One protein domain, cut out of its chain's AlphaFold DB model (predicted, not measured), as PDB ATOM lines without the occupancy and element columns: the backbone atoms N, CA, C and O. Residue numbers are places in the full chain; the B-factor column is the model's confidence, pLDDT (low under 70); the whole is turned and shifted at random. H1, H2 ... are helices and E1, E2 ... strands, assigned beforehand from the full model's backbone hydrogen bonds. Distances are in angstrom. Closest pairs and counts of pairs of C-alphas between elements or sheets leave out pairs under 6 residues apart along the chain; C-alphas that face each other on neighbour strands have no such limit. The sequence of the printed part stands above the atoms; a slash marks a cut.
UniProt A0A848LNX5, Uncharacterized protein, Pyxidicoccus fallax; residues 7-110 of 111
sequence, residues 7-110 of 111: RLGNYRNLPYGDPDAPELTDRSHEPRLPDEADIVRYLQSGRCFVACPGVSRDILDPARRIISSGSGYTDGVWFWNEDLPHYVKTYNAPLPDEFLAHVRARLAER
ATOM      1  N   ARG A   7     -21.151 176.341 100.444       90.00
ATOM      2  CA  ARG A   7     -19.990 176.934 101.105       90.00
ATOM      3  C   ARG A   7     -18.957 175.858 101.414       90.00
ATOM      4  O   ARG A   7     -19.305 174.768 101.850       90.00
ATOM      5  N   LEU A   8     -17.695 176.183 101.171       93.38
ATOM      6  CA  LEU A   8     -16.545 175.323 101.400       93.38
ATOM      7  C   LEU A   8     -15.565 176.019 102.351       93.38
ATOM      8  O   LEU A   8     -15.352 177.230 102.260       93.38
ATOM      9  N   GLY A   9     -14.945 175.251 103.249       91.12
ATOM     10  CA  GLY A   9     -13.910 175.763 104.153       91.12
ATOM     11  C   GLY A   9     -14.431 176.565 105.350       91.12
ATOM     12  O   GLY A   9     -13.665 177.255 106.013       91.12
ATOM     13  N   ASN A  10     -15.729 176.496 105.647       91.12
ATOM     14  CA  ASN A  10     -16.378 177.122 106.803       91.12
ATOM     15  C   ASN A  10     -16.189 176.304 108.093       91.12
ATOM     16  O   ASN A  10     -17.159 176.011 108.783       91.12
ATOM     17  N   TYR A  11     -14.949 175.935 108.418       94.12
ATOM     18  CA  TYR A  11     -14.625 175.158 109.617       94.12
ATOM     19  C   TYR A  11     -15.032 175.883 110.908       94.12
ATOM     20  O   TYR A  11     -14.872 177.100 111.004       94.12
ATOM     21  N   ARG A  12     -15.513 175.144 111.917       93.62
ATOM     22  CA  ARG A  12     -16.186 175.722 113.103       93.62
ATOM     23  C   ARG A  12     -15.360 176.734 113.902       93.62
ATOM     24  O   ARG A  12     -15.918 177.617 114.539       93.62
ATOM     25  N   ASN A  13     -14.037 176.586 113.915       93.50
ATOM     26  CA  ASN A  13     -13.108 177.396 114.709       93.50
ATOM     27  C   ASN A  13     -12.582 178.630 113.957       93.50
ATOM     28  O   ASN A  13     -11.797 179.402 114.511       93.50
ATOM     29  N   LEU A  14     -13.017 178.842 112.712       91.62
ATOM     30  CA  LEU A  14     -12.753 180.078 111.984       91.62
ATOM     31  C   LEU A  14     -13.737 181.181 112.409       91.62
ATOM     32  O   LEU A  14     -14.876 180.882 112.764       91.62
ATOM     33  N   PRO A  15     -13.365 182.471 112.298       86.50
ATOM     34  CA  PRO A  15     -14.251 183.591 112.651       86.50
ATOM     35  C   PRO A  15     -15.587 183.621 111.890       86.50
ATOM     36  O   PRO A  15     -16.539 184.256 112.329       86.50
ATOM     37  N   TYR A  16     -15.643 182.963 110.733       86.69
ATOM     38  CA  TYR A  16     -16.817 182.832 109.867       86.69
ATOM     39  C   TYR A  16     -17.300 181.375 109.760       86.69
ATOM     40  O   TYR A  16     -17.984 181.028 108.790       86.69
ATOM     41  N   GLY A  17     -16.862 180.522 110.688       87.81
ATOM     42  CA  GLY A  17     -17.155 179.099 110.731       87.81
ATOM     43  C   GLY A  17     -18.632 178.798 110.917       87.81
ATOM     44  O   GLY A  17     -19.393 179.604 111.449       87.81
ATOM     45  N   ASP A  18     -19.029 177.618 110.464       89.12
ATOM     46  CA  ASP A  18     -20.338 177.053 110.758       89.12
ATOM     47  C   ASP A  18     -20.225 176.172 112.019       89.12
ATOM     48  O   ASP A  18     -19.327 175.326 112.071       89.12
ATOM     49  N   PRO A  19     -21.073 176.364 113.050       88.50
ATOM     50  CA  PRO A  19     -21.047 175.550 114.267       88.50
ATOM     51  C   PRO A  19     -21.153 174.042 114.012       88.50
ATOM     52  O   PRO A  19     -20.559 173.259 114.757       88.50
ATOM     53  N   ASP A  20     -21.857 173.644 112.950       88.50
ATOM     54  CA  ASP A  20     -22.081 172.241 112.597       88.50
ATOM     55  C   ASP A  20     -20.969 171.673 111.692       88.50
ATOM     56  O   ASP A  20     -20.900 170.464 111.453       88.50
ATOM     57  N   ALA A  21     -20.046 172.516 111.214       88.94
ATOM     58  CA  ALA A  21     -18.927 172.088 110.382       88.94
ATOM     59  C   ALA A  21     -17.834 171.354 111.185       88.94
ATOM     60  O   ALA A  21     -17.719 171.490 112.413       88.94
ATOM     61  N   PRO A  22     -16.971 170.573 110.508       89.81
ATOM     62  CA  PRO A  22     -15.772 170.035 111.132       89.81
ATOM     63  C   PRO A  22     -14.847 171.148 111.633       89.81
ATOM     64  O   PRO A  22     -14.879 172.294 111.178       89.81
ATOM     65  N   GLU A  23     -14.003 170.790 112.592       93.50
ATOM     66  CA  GLU A  23     -12.945 171.664 113.079       93.50
ATOM     67  C   GLU A  23     -11.747 171.656 112.136       93.50
ATOM     68  O   GLU A  23     -11.373 170.613 111.597       93.50
ATOM     69  N   LEU A  24     -11.150 172.832 111.935       94.50
ATOM     70  CA  LEU A  24      -9.878 172.946 111.248       94.50
ATOM     71  C   LEU A  24      -8.767 172.579 112.227       94.50
ATOM     72  O   LEU A  24      -8.578 173.261 113.235       94.50
ATOM     73  N   THR A  25      -8.017 171.535 111.908       94.62
ATOM     74  CA  THR A  25      -6.876 171.064 112.694       94.62
ATOM     75  C   THR A  25      -5.669 170.843 111.789       94.62
ATOM     76  O   THR A  25      -5.808 170.741 110.568       94.62
ATOM     77  N   ASP A  26      -4.475 170.784 112.379       94.56
ATOM     78  CA  ASP A  26      -3.272 170.399 111.645       94.56
ATOM     79  C   ASP A  26      -3.282 168.889 111.383       94.56
ATOM     80  O   ASP A  26      -3.128 168.081 112.301       94.56
ATOM     81  N   ARG A  27      -3.477 168.517 110.117       93.19
ATOM     82  CA  ARG A  27      -3.470 167.133 109.626       93.19
ATOM     83  C   ARG A  27      -2.332 166.909 108.635       93.19
ATOM     84  O   ARG A  27      -2.376 165.982 107.829       93.19
ATOM     85  N   SER A  28      -1.290 167.739 108.688       90.94
ATOM     86  CA  SER A  28      -0.140 167.679 107.775       90.94
ATOM     87  C   SER A  28       0.624 166.348 107.823       90.94
ATOM     88  O   SER A  28       1.310 166.010 106.856       90.94
ATOM     89  N   HIS A  29       0.483 165.591 108.917       89.69
ATOM     90  CA  HIS A  29       1.043 164.251 109.104       89.69
ATOM     91  C   HIS A  29       0.205 163.121 108.478       89.69
ATOM     92  O   HIS A  29       0.687 161.992 108.385       89.69
ATOM     93  N   GLU A  30      -1.039 163.387 108.076       91.44
ATOM     94  CA  GLU A  30      -1.912 162.387 107.462       91.44
ATOM     95  C   GLU A  30      -1.613 162.204 105.965       91.44
ATOM     96  O   GLU A  30      -1.054 163.103 105.325       91.44
ATOM     97  N   PRO A  31      -2.000 161.058 105.369       90.56
ATOM     98  CA  PRO A  31      -1.927 160.876 103.927       90.56
ATOM     99  C   PRO A  31      -2.658 162.001 103.188       90.56
ATOM    100  O   PRO A  31      -3.816 162.317 103.471       90.56
ATOM    101  N   ARG A  32      -1.959 162.599 102.226       92.00
ATOM    102  CA  ARG A  32      -2.486 163.664 101.373       92.00
ATOM    103  C   ARG A  32      -3.282 163.086 100.214       92.00
ATOM    104  O   ARG A  32      -3.065 161.945  99.799       92.00
ATOM    105  N   LEU A  33      -4.178 163.900  99.663       90.62
ATOM    106  CA  LEU A  33      -4.850 163.561  98.414       90.62
ATOM    107  C   LEU A  33      -3.810 163.469  97.282       90.62
ATOM    108  O   LEU A  33      -2.936 164.333  97.191       90.62
ATOM    109  N   PRO A  34      -3.893 162.460  96.396       91.88
ATOM    110  CA  PRO A  34      -2.930 162.304  95.302       91.88
ATOM    111  C   PRO A  34      -2.940 163.499  94.337       91.88
ATOM    112  O   PRO A  34      -1.930 163.805  93.713       91.88
ATOM    113  N   ASP A  35      -4.075 164.187  94.246       94.19
ATOM    114  CA  ASP A  35      -4.345 165.350  93.409       94.19
ATOM    115  C   ASP A  35      -4.382 166.676  94.198       94.19
ATOM    116  O   ASP A  35      -4.894 167.680  93.703       94.19
ATOM    117  N   GLU A  36      -3.822 166.717  95.419       94.75
ATOM    118  CA  GLU A  36      -3.831 167.913  96.283       94.75
ATOM    119  C   GLU A  36      -3.310 169.161  95.556       94.75
ATOM    120  O   GLU A  36      -3.932 170.221  95.617       94.75
ATOM    121  N   ALA A  37      -2.192 169.041  94.836       95.38
ATOM    122  CA  ALA A  37      -1.581 170.172  94.140       95.38
ATOM    123  C   ALA A  37      -2.518 170.782  93.081       95.38
ATOM    124  O   ALA A  37      -2.596 172.008  92.951       95.38
ATOM    125  N   ASP A  38      -3.261 169.944  92.358       96.06
ATOM    126  CA  ASP A  38      -4.226 170.395  91.359       96.06
ATOM    127  C   ASP A  38      -5.476 171.001  91.994       96.06
ATOM    128  O   ASP A  38      -5.974 172.014  91.503       96.06
ATOM    129  N   ILE A  39      -5.943 170.447  93.116       96.06
ATOM    130  CA  ILE A  39      -7.065 171.001  93.884       96.06
ATOM    131  C   ILE A  39      -6.699 172.373  94.465       96.06
ATOM    132  O   ILE A  39      -7.474 173.323  94.352       96.06
ATOM    133  N   VAL A  40      -5.504 172.521  95.043       97.00
ATOM    134  CA  VAL A  40      -5.018 173.810  95.560       97.00
ATOM    135  C   VAL A  40      -4.934 174.834  94.430       97.00
ATOM    136  O   VAL A  40      -5.438 175.949  94.575       97.00
ATOM    137  N   ARG A  41      -4.366 174.453  93.281       96.75
ATOM    138  CA  ARG A  41      -4.302 175.319  92.097       96.75
ATOM    139  C   ARG A  41      -5.698 175.690  91.589       96.75
ATOM    140  O   ARG A  41      -5.911 176.838  91.204       96.75
ATOM    141  N   TYR A  42      -6.647 174.753  91.605       96.56
ATOM    142  CA  TYR A  42      -8.044 175.011  91.255       96.56
ATOM    143  C   TYR A  42      -8.645 176.090  92.162       96.56
ATOM    144  O   TYR A  42      -9.134 177.102  91.657       96.56
ATOM    145  N   LEU A  43      -8.530 175.928  93.485       96.50
ATOM    146  CA  LEU A  43      -9.039 176.884  94.472       96.50
ATOM    147  C   LEU A  43      -8.404 178.277  94.316       96.50
ATOM    148  O   LEU A  43      -9.102 179.286  94.416       96.50
ATOM    149  N   GLN A  44      -7.100 178.343  94.025       95.69
ATOM    150  CA  GLN A  44      -6.378 179.596  93.760       95.69
ATOM    151  C   GLN A  44      -6.809 180.272  92.450       95.69
ATOM    152  O   GLN A  44      -6.730 181.490  92.330       95.69
ATOM    153  N   SER A  45      -7.269 179.491  91.470       95.00
ATOM    154  CA  SER A  45      -7.756 179.989  90.177       95.00
ATOM    155  C   SER A  45      -9.237 180.391  90.175       95.00
ATOM    156  O   SER A  45      -9.784 180.713  89.118       95.00
ATOM    157  N   GLY A  46      -9.895 180.363  91.340       93.94
ATOM    158  CA  GLY A  46     -11.290 180.765  91.491       93.94
ATOM    159  C   GLY A  46     -11.562 182.176  90.975       93.94
ATOM    160  O   GLY A  46     -10.686 183.044  90.942       93.94
ATOM    161  N   ARG A  47     -12.813 182.447  90.603       95.06
ATOM    162  CA  ARG A  47     -13.235 183.800  90.234       95.06
ATOM    163  C   ARG A  47     -13.525 184.580  91.507       95.06
ATOM    164  O   ARG A  47     -14.305 184.115  92.335       95.06
ATOM    165  N   CYS A  48     -12.922 185.758  91.651       94.25
ATOM    166  CA  CYS A  48     -13.230 186.651  92.765       94.25
ATOM    167  C   CYS A  48     -14.722 187.019  92.721       94.25
ATOM    168  O   CYS A  48     -15.210 187.535  91.714       94.25
ATOM    169  N   PHE A  49     -15.438 186.695  93.796       91.94
ATOM    170  CA  PHE A  49     -16.859 186.988  93.968       91.94
ATOM    171  C   PHE A  49     -17.062 188.204  94.875       91.94
ATOM    172  O   PHE A  49     -17.887 189.064  94.583       91.94
ATOM    173  N   VAL A  50     -16.280 188.290  95.955       91.06
ATOM    174  CA  VAL A  50     -16.285 189.413  96.899       91.06
ATOM    175  C   VAL A  50     -14.843 189.781  97.215       91.06
ATOM    176  O   VAL A  50     -14.082 188.935  97.676       91.06
ATOM    177  N   ALA A  51     -14.482 191.042  96.998       91.50
ATOM    178  CA  ALA A  51     -13.184 191.577  97.386       91.50
ATOM    179  C   ALA A  51     -13.303 192.320  98.722       91.50
ATOM    180  O   ALA A  51     -14.155 193.198  98.873       91.50
ATOM    181  N   CYS A  52     -12.434 191.988  99.671       88.94
ATOM    182  CA  CYS A  52     -12.407 192.589 101.001       88.94
ATOM    183  C   CYS A  52     -11.075 193.323 101.215       88.94
ATOM    184  O   CYS A  52     -10.024 192.740 100.966       88.94
ATOM    185  N   PRO A  53     -11.064 194.557 101.753       85.38
ATOM    186  CA  PRO A  53      -9.828 195.232 102.161       85.38
ATOM    187  C   PRO A  53      -9.346 194.768 103.554       85.38
ATOM    188  O   PRO A  53      -8.761 195.545 104.307       85.38
ATOM    189  N   GLY A  54      -9.668 193.531 103.941       87.12
ATOM    190  CA  GLY A  54      -9.394 192.977 105.264       87.12
ATOM    191  C   GLY A  54      -8.070 192.222 105.333       87.12
ATOM    192  O   GLY A  54      -7.273 192.226 104.399       87.12
ATOM    193  N   VAL A  55      -7.847 191.551 106.465       89.38
ATOM    194  CA  VAL A  55      -6.767 190.572 106.629       89.38
ATOM    195  C   VAL A  55      -7.301 189.331 107.342       89.38
ATOM    196  O   VAL A  55      -7.915 189.443 108.404       89.38
ATOM    197  N   SER A  56      -7.041 188.153 106.779       90.75
ATOM    198  CA  SER A  56      -7.217 186.861 107.447       90.75
ATOM    199  C   SER A  56      -5.866 186.379 107.959       90.75
ATOM    200  O   SER A  56      -4.841 186.483 107.273       90.75
ATOM    201  N   ARG A  57      -5.857 185.876 109.193       94.06
ATOM    202  CA  ARG A  57      -4.668 185.328 109.845       94.06
ATOM    203  C   ARG A  57      -4.826 183.832 110.001       94.06
ATOM    204  O   ARG A  57      -5.914 183.361 110.322       94.06
ATOM    205  N   ASP A  58      -3.720 183.128 109.836       95.31
ATOM    206  CA  ASP A  58      -3.648 181.702 110.091       95.31
ATOM    207  C   ASP A  58      -3.990 181.419 111.557       95.31
ATOM    208  O   ASP A  58      -3.344 181.948 112.467       95.31
ATOM    209  N   ILE A  59      -5.055 180.648 111.790       94.62
ATOM    210  CA  ILE A  59      -5.505 180.343 113.150       94.62
ATOM    211  C   ILE A  59      -4.730 179.205 113.814       94.62
ATOM    212  O   ILE A  59      -4.770 179.107 115.041       94.62
ATOM    213  N   LEU A  60      -4.047 178.380 113.017       94.88
ATOM    214  CA  LEU A  60      -3.262 177.236 113.473       94.88
ATOM    215  C   LEU A  60      -1.789 177.605 113.681       94.88
ATOM    216  O   LEU A  60      -1.113 176.977 114.491       94.88
ATOM    217  N   ASP A  61      -1.292 178.643 113.004       93.56
ATOM    218  CA  ASP A  61       0.039 179.200 113.254       93.56
ATOM    219  C   ASP A  61       0.088 179.977 114.587       93.56
ATOM    220  O   ASP A  61      -0.603 180.995 114.738       93.56
ATOM    221  N   PRO A  62       0.964 179.600 115.541       91.06
ATOM    222  CA  PRO A  62       1.158 180.353 116.780       91.06
ATOM    223  C   PRO A  62       1.539 181.821 116.546       91.06
ATOM    224  O   PRO A  62       1.183 182.683 117.349       91.06
ATOM    225  N   ALA A  63       2.230 182.125 115.441       94.62
ATOM    226  CA  ALA A  63       2.622 183.488 115.087       94.62
ATOM    227  C   ALA A  63       1.493 184.311 114.434       94.62
ATOM    228  O   ALA A  63       1.689 185.501 114.175       94.62
ATOM    229  N   ARG A  64       0.321 183.709 114.164       91.19
ATOM    230  CA  ARG A  64      -0.857 184.355 113.550       91.19
ATOM    231  C   ARG A  64      -0.507 185.168 112.298       91.19
ATOM    232  O   ARG A  64      -0.965 186.305 112.130       91.19
ATOM    233  N   ARG A  65       0.333 184.604 111.422       94.12
ATOM    234  CA  ARG A  65       0.744 185.266 110.177       94.12
ATOM    235  C   ARG A  65      -0.460 185.565 109.283       94.12
ATOM    236  O   ARG A  65      -1.453 184.841 109.280       94.12
ATOM    237  N   ILE A  66      -0.371 186.665 108.539       94.06
ATOM    238  CA  ILE A  66      -1.392 187.059 107.560       94.06
ATOM    239  C   ILE A  66      -1.261 186.144 106.343       94.06
ATOM    240  O   ILE A  66      -0.165 186.007 105.802       94.06
ATOM    241  N   ILE A  67      -2.373 185.541 105.922       94.56
ATOM    242  CA  ILE A  67      -2.409 184.569 104.817       94.56
ATOM    243  C   ILE A  67      -3.336 184.983 103.675       94.56
ATOM    244  O   ILE A  67      -3.200 184.461 102.574       94.56
ATOM    245  N   SER A  68      -4.261 185.917 103.908       91.50
ATOM    246  CA  SER A  68      -5.151 186.422 102.861       91.50
ATOM    247  C   SER A  68      -5.784 187.765 103.234       91.50
ATOM    248  O   SER A  68      -5.626 188.247 104.359       91.50
ATOM    249  N   SER A  69      -6.522 188.366 102.300       88.12
ATOM    250  CA  SER A  69      -7.331 189.575 102.520       88.12
ATOM    251  C   SER A  69      -8.739 189.284 103.069       88.12
ATOM    252  O   SER A  69      -9.499 190.199 103.394       88.12
ATOM    253  N   GLY A  70      -9.103 188.000 103.185       88.00
ATOM    254  CA  GLY A  70     -10.465 187.568 103.511       88.00
ATOM    255  C   GLY A  70     -11.448 187.732 102.346       88.00
ATOM    256  O   GLY A  70     -12.655 187.812 102.571       88.00
ATOM    257  N   SER A  71     -10.944 187.824 101.113       93.75
ATOM    258  CA  SER A  71     -11.776 187.857  99.909       93.75
ATOM    259  C   SER A  71     -12.432 186.492  99.649       93.75
ATOM    260  O   SER A  71     -11.943 185.451 100.087       93.75
ATOM    261  N   GLY A  72     -13.560 186.493  98.945       94.00
ATOM    262  CA  GLY A  72     -14.347 185.306  98.617       94.00
ATOM    263  C   GLY A  72     -14.278 184.960  97.133       94.00
ATOM    264  O   GLY A  72     -14.379 185.840  96.275       94.00
ATOM    265  N   TYR A  73     -14.160 183.673  96.831       96.06
ATOM    266  CA  TYR A  73     -13.969 183.124  95.494       96.06
ATOM    267  C   TYR A  73     -15.021 182.063  95.177       96.06
ATOM    268  O   TYR A  73     -15.586 181.433  96.070       96.06
ATOM    269  N   THR A  74     -15.299 181.877  93.887       95.62
ATOM    270  CA  THR A  74     -16.277 180.900  93.410       95.62
ATOM    271  C   THR A  74     -15.909 180.317  92.050       95.62
ATOM    272  O   THR A  74     -15.232 180.950  91.235       95.62
ATOM    273  N   ASP A  75     -16.420 179.121  91.773       93.19
ATOM    274  CA  ASP A  75     -16.440 178.497  90.447       93.19
ATOM    275  C   ASP A  75     -17.838 178.475  89.794       93.19
ATOM    276  O   ASP A  75     -18.017 177.882  88.721       93.19
ATOM    277  N   GLY A  76     -18.814 179.128  90.433       91.94
ATOM    278  CA  GLY A  76     -20.223 179.169  90.042       91.94
ATOM    279  C   GLY A  76     -21.124 178.158  90.763       91.94
ATOM    280  O   GLY A  76     -22.340 178.303  90.691       91.94
ATOM    281  N   VAL A  77     -20.559 177.169  91.464       93.06
ATOM    282  CA  VAL A  77     -21.301 176.162  92.251       93.06
ATOM    283  C   VAL A  77     -20.894 176.223  93.721       93.06
ATOM    284  O   VAL A  77     -21.746 176.200  94.612       93.06
ATOM    285  N   TRP A  78     -19.592 176.339  93.959       94.94
ATOM    286  CA  TRP A  78     -18.974 176.407  95.272       94.94
ATOM    287  C   TRP A  78     -18.476 177.812  95.575       94.94
ATOM    288  O   TRP A  78     -18.032 178.536  94.681       94.94
ATOM    289  N   PHE A  79     -18.524 178.190  96.848       94.94
ATOM    290  CA  PHE A  79     -17.939 179.421  97.368       94.94
ATOM    291  C   PHE A  79     -16.959 179.108  98.495       94.94
ATOM    292  O   PHE A  79     -17.288 178.357  99.413       94.94
ATOM    293  N   TRP A  80     -15.781 179.723  98.455       95.19
ATOM    294  CA  TRP A  80     -14.743 179.584  99.475       95.19
ATOM    295  C   TRP A  80     -14.053 180.917  99.752       95.19
ATOM    296  O   TRP A  80     -14.106 181.844  98.945       95.19
ATOM    297  N   ASN A  81     -13.384 181.014 100.898       94.62
ATOM    298  CA  ASN A  81     -12.539 182.160 101.218       94.62
ATOM    299  C   ASN A  81     -11.122 181.974 100.657       94.62
ATOM    300  O   ASN A  81     -10.640 180.857 100.478       94.62
ATOM    301  N   GLU A  82     -10.444 183.092 100.412       95.31
ATOM    302  CA  GLU A  82      -9.082 183.179  99.868       95.31
ATOM    303  C   GLU A  82      -8.031 182.406 100.681       95.31
ATOM    304  O   GLU A  82      -6.998 182.013 100.148       95.31
ATOM    305  N   ASP A  83      -8.278 182.182 101.971       95.44
ATOM    306  CA  ASP A  83      -7.395 181.438 102.873       95.44
ATOM    307  C   ASP A  83      -7.549 179.910 102.772       95.44
ATOM    308  O   ASP A  83      -6.640 179.182 103.175       95.44
ATOM    309  N   LEU A  84      -8.634 179.387 102.190       96.38
ATOM    310  CA  LEU A  84      -8.845 177.942 102.073       96.38
ATOM    311  C   LEU A  84      -7.703 177.197 101.346       96.38
ATOM    312  O   LEU A  84      -7.250 176.183 101.879       96.38
ATOM    313  N   PRO A  85      -7.184 177.653 100.183       96.69
ATOM    314  CA  PRO A  85      -6.052 176.988  99.540       96.69
ATOM    315  C   PRO A  85      -4.820 176.883 100.449       96.69
ATOM    316  O   PRO A  85      -4.090 175.894 100.372       96.69
ATOM    317  N   HIS A  86      -4.587 177.880 101.314       96.56
ATOM    318  CA  HIS A  86      -3.498 177.844 102.292       96.56
ATOM    319  C   HIS A  86      -3.724 176.741 103.324       96.56
ATOM    320  O   HIS A  86      -2.801 175.970 103.590       96.56
ATOM    321  N   TYR A  87      -4.941 176.615 103.855       96.56
ATOM    322  CA  TYR A  87      -5.264 175.580 104.836       96.56
ATOM    323  C   TYR A  87      -5.191 174.161 104.256       96.56
ATOM    324  O   TYR A  87      -4.649 173.266 104.905       96.56
ATOM    325  N   VAL A  88      -5.648 173.955 103.018       96.38
ATOM    326  CA  VAL A  88      -5.520 172.659 102.324       96.38
ATOM    327  C   VAL A  88      -4.047 172.306 102.124       96.38
ATOM    328  O   VAL A  88      -3.605 171.242 102.547       96.38
ATOM    329  N   LYS A  89      -3.259 173.227 101.560       96.38
ATOM    330  CA  LYS A  89      -1.840 172.993 101.268       96.38
ATOM    331  C   LYS A  89      -1.012 172.756 102.535       96.38
ATOM    332  O   LYS A  89      -0.212 171.823 102.603       96.38
ATOM    333  N   THR A  90      -1.180 173.614 103.537       96.06
ATOM    334  CA  THR A  90      -0.316 173.639 104.727       96.06
ATOM    335  C   THR A  90      -0.718 172.560 105.726       96.06
ATOM    336  O   THR A  90       0.141 171.819 106.198       96.06
ATOM    337  N   TYR A  91      -2.019 172.417 105.985       96.31
ATOM    338  CA  TYR A  91      -2.542 171.613 107.091       96.31
ATOM    339  C   TYR A  91      -3.340 170.389 106.650       96.31
ATOM    340  O   TYR A  91      -3.902 169.711 107.504       96.31
ATOM    341  N   ASN A  92      -3.396 170.094 105.346       95.50
ATOM    342  CA  ASN A  92      -4.206 169.001 104.797       95.50
ATOM    343  C   ASN A  92      -5.680 169.118 105.241       95.50
ATOM    344  O   ASN A  92      -6.306 168.155 105.688       95.50
ATOM    345  N   ALA A  93      -6.210 170.347 105.198       95.19
ATOM    346  CA  ALA A  93      -7.557 170.641 105.666       95.19
ATOM    347  C   ALA A  93      -8.605 169.796 104.911       95.19
ATOM    348  O   ALA A  93      -8.550 169.712 103.680       95.19
ATOM    349  N   PRO A  94      -9.572 169.180 105.618       92.38
ATOM    350  CA  PRO A  94     -10.497 168.244 104.999       92.38
ATOM    351  C   PRO A  94     -11.457 168.962 104.050       92.38
ATOM    352  O   PRO A  94     -12.003 170.019 104.378       92.38
ATOM    353  N   LEU A  95     -11.692 168.357 102.888       94.25
ATOM    354  CA  LEU A  95     -12.632 168.829 101.874       94.25
ATOM    355  C   LEU A  95     -13.761 167.798 101.704       94.25
ATOM    356  O   LEU A  95     -13.478 166.602 101.758       94.25
ATOM    357  N   PRO A  96     -15.022 168.215 101.488       93.44
ATOM    358  CA  PRO A  96     -16.129 167.293 101.242       93.44
ATOM    359  C   PRO A  96     -15.922 166.471  99.964       93.44
ATOM    360  O   PRO A  96     -15.509 167.012  98.935       93.44
ATOM    361  N   ASP A  97     -16.306 165.194  99.992       93.44
ATOM    362  CA  ASP A  97     -16.169 164.285  98.843       93.44
ATOM    363  C   ASP A  97     -16.893 164.796  97.589       93.44
ATOM    364  O   ASP A  97     -16.396 164.661  96.470       93.44
ATOM    365  N   GLU A  98     -18.044 165.448  97.766       94.25
ATOM    366  CA  GLU A  98     -18.801 166.052  96.666       94.25
ATOM    367  C   GLU A  98     -18.050 167.197  95.971       94.25
ATOM    368  O   GLU A  98     -18.136 167.343  94.750       94.25
ATOM    369  N   PHE A  99     -17.267 167.978  96.720       94.88
ATOM    370  CA  PHE A  99     -16.400 169.002  96.144       94.88
ATOM    371  C   PHE A  99     -15.237 168.361  95.380       94.88
ATOM    372  O   PHE A  99     -14.945 168.759  94.252       94.88
ATOM    373  N   LEU A 100     -14.608 167.330  95.954       95.62
ATOM    374  CA  LEU A 100     -13.509 166.613  95.304       95.62
ATOM    375  C   LEU A 100     -13.953 165.990  93.975       95.62
ATOM    376  O   LEU A 100     -13.261 166.128  92.966       95.62
ATOM    377  N   ALA A 101     -15.128 165.357  93.946       95.69
ATOM    378  CA  ALA A 101     -15.717 164.829  92.719       95.69
ATOM    379  C   ALA A 101     -15.966 165.936  91.677       95.69
ATOM    380  O   ALA A 101     -15.643 165.757  90.501       95.69
ATOM    381  N   HIS A 102     -16.478 167.097  92.105       95.06
ATOM    382  CA  HIS A 102     -16.718 168.246  91.230       95.06
ATOM    383  C   HIS A 102     -15.432 168.782  90.585       95.06
ATOM    384  O   HIS A 102     -15.373 168.973  89.369       95.06
ATOM    385  N   VAL A 103     -14.389 169.005  91.390       95.00
ATOM    386  CA  VAL A 103     -13.100 169.523  90.910       95.00
ATOM    387  C   VAL A 103     -12.448 168.548  89.940       95.00
ATOM    388  O   VAL A 103     -11.999 168.964  88.874       95.00
ATOM    389  N   ARG A 104     -12.439 167.251  90.263       95.19
ATOM    390  CA  ARG A 104     -11.861 166.213  89.396       95.19
ATOM    391  C   ARG A 104     -12.537 166.159  88.029       95.19
ATOM    392  O   ARG A 104     -11.839 166.079  87.022       95.19
ATOM    393  N   ALA A 105     -13.866 166.272  87.981       95.12
ATOM    394  CA  ALA A 105     -14.603 166.344  86.719       95.12
ATOM    395  C   ALA A 105     -14.172 167.561  85.880       95.12
ATOM    396  O   ALA A 105     -13.792 167.410  84.721       95.12
ATOM    397  N   ARG A 106     -14.109 168.754  86.486       92.44
ATOM    398  CA  ARG A 106     -13.673 169.977  85.789       92.44
ATOM    399  C   ARG A 106     -12.208 169.965  85.359       92.44
ATOM    400  O   ARG A 106     -11.851 170.607  84.374       92.44
ATOM    401  N   LEU A 107     -11.338 169.299  86.112       90.88
ATOM    402  CA  LEU A 107      -9.935 169.142  85.732       90.88
ATOM    403  C   LEU A 107      -9.796 168.211  84.524       90.88
ATOM    404  O   LEU A 107      -9.025 168.531  83.622       90.88
ATOM    405  N   ALA A 108     -10.577 167.129  84.472       90.25
ATOM    406  CA  ALA A 108     -10.603 166.210  83.336       90.25
ATOM    407  C   ALA A 108     -11.134 166.870  82.050       90.25
ATOM    408  O   ALA A 108     -10.616 166.603  80.974       90.25
ATOM    409  N   GLU A 109     -12.109 167.777  82.154       87.00
ATOM    410  CA  GLU A 109     -12.642 168.549  81.016       87.00
ATOM    411  C   GLU A 109     -11.647 169.575  80.441       87.00
ATOM    412  O   GLU A 109     -11.838 170.074  79.333       87.00
ATOM    413  N   ARG A 110     -10.612 169.939  81.209       71.94
ATOM    414  CA  ARG A 110      -9.600 170.940  80.830       71.94
ATOM    415  C   ARG A 110      -8.276 170.322  80.366       71.94
ATOM    416  O   ARG A 110      -7.366 171.094  80.054       71.94
TER     417      ARG A 110
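This is residues 7 to 110 of the 111 residues of an uncharacterized protein of Pyxidicoccus fallax (UniProt A0A848LNX5). Two short helices, H1 and H2, run side by side in opposite ways, and beyond the end of H1 at residues 43 to 44 sits a small antiparallel sheet of three strands in the order E1, E3, E4. H3 lies toward one end of the longest axis and E2 with the loop of residues 51 to 65 toward the other, while another long loop, residues 7 to 35, leads into H1. You have 104 printed residues with three named helices and four named strands, in the order H1, E1, E2, E3, E4, H2, H3; the class is mixed, helices and strands, with under half of the residues, 43, in named elements. The whole is compact, with a radius of gyration of the C-alphas of 13.2 A and spans of 39 by 33 by 25 A.

Start at C-alpha 7, at (-19.990, 176.934, 101.105); residues 7 to 35 hold no named element. Find C-alpha 36 at (-3.831, 167.913, 96.283), where H1 begins; it runs through residues 36 to 44, 12.2 A. Next come E1, residues 47 to 50, 9.2 A; E2, residues 66 to 68, 6.1 A; E3, residues 72 to 74, 7.1 A; and E4, residues 78 to 81, 10.5 A. H2 follows, residues 84 to 91, 10.2 A. H3, residues 97 to 108, runs 16.6 A and ends at C-alpha 108, at (-10.603, 166.210, 83.336).

Look first at the inner strand E3. It is antiparallel to E1, at 140 degrees, with N 47 and O 74 at 2.9 A, within hydrogen-bond range. E3 and E4 form a hairpin, antiparallel at 155 degrees, with N 73 and O 80 within hydrogen-bond range at 2.8 A. H1 only grazes this sheet, with its residues 43 to 44. H1 and H2 touch, the closest C-alphas being those of Val 40 and Pro 85, 5.2 A apart; they run opposite ways at a shallow tilt of 30 degrees. H1 and H3 only just touch, with 3 pairs of C-alphas within 8 A, made by residues 100 to 103 of H3; the closest C-alphas are those of Ile 39 and Val 103, 6.9 A apart, and the lines are about perpendicular, at 86 degrees. H2 and H3 are apart. E2 pairs with no named strand, but residues 56 to 57 pair with it, antiparallel. In H1, H2 and H3 every O i to N i+4 pair is within hydrogen-bond range.

The two C-alphas farthest apart are those of Ala 63 and Glu 109, at 40.2 A. The link from E1 to E2 is long, 15 residues; the other links between named elements are tight. The printed part has no cut. Its mean pLDDT is 92.9, and no printed residue is under 70.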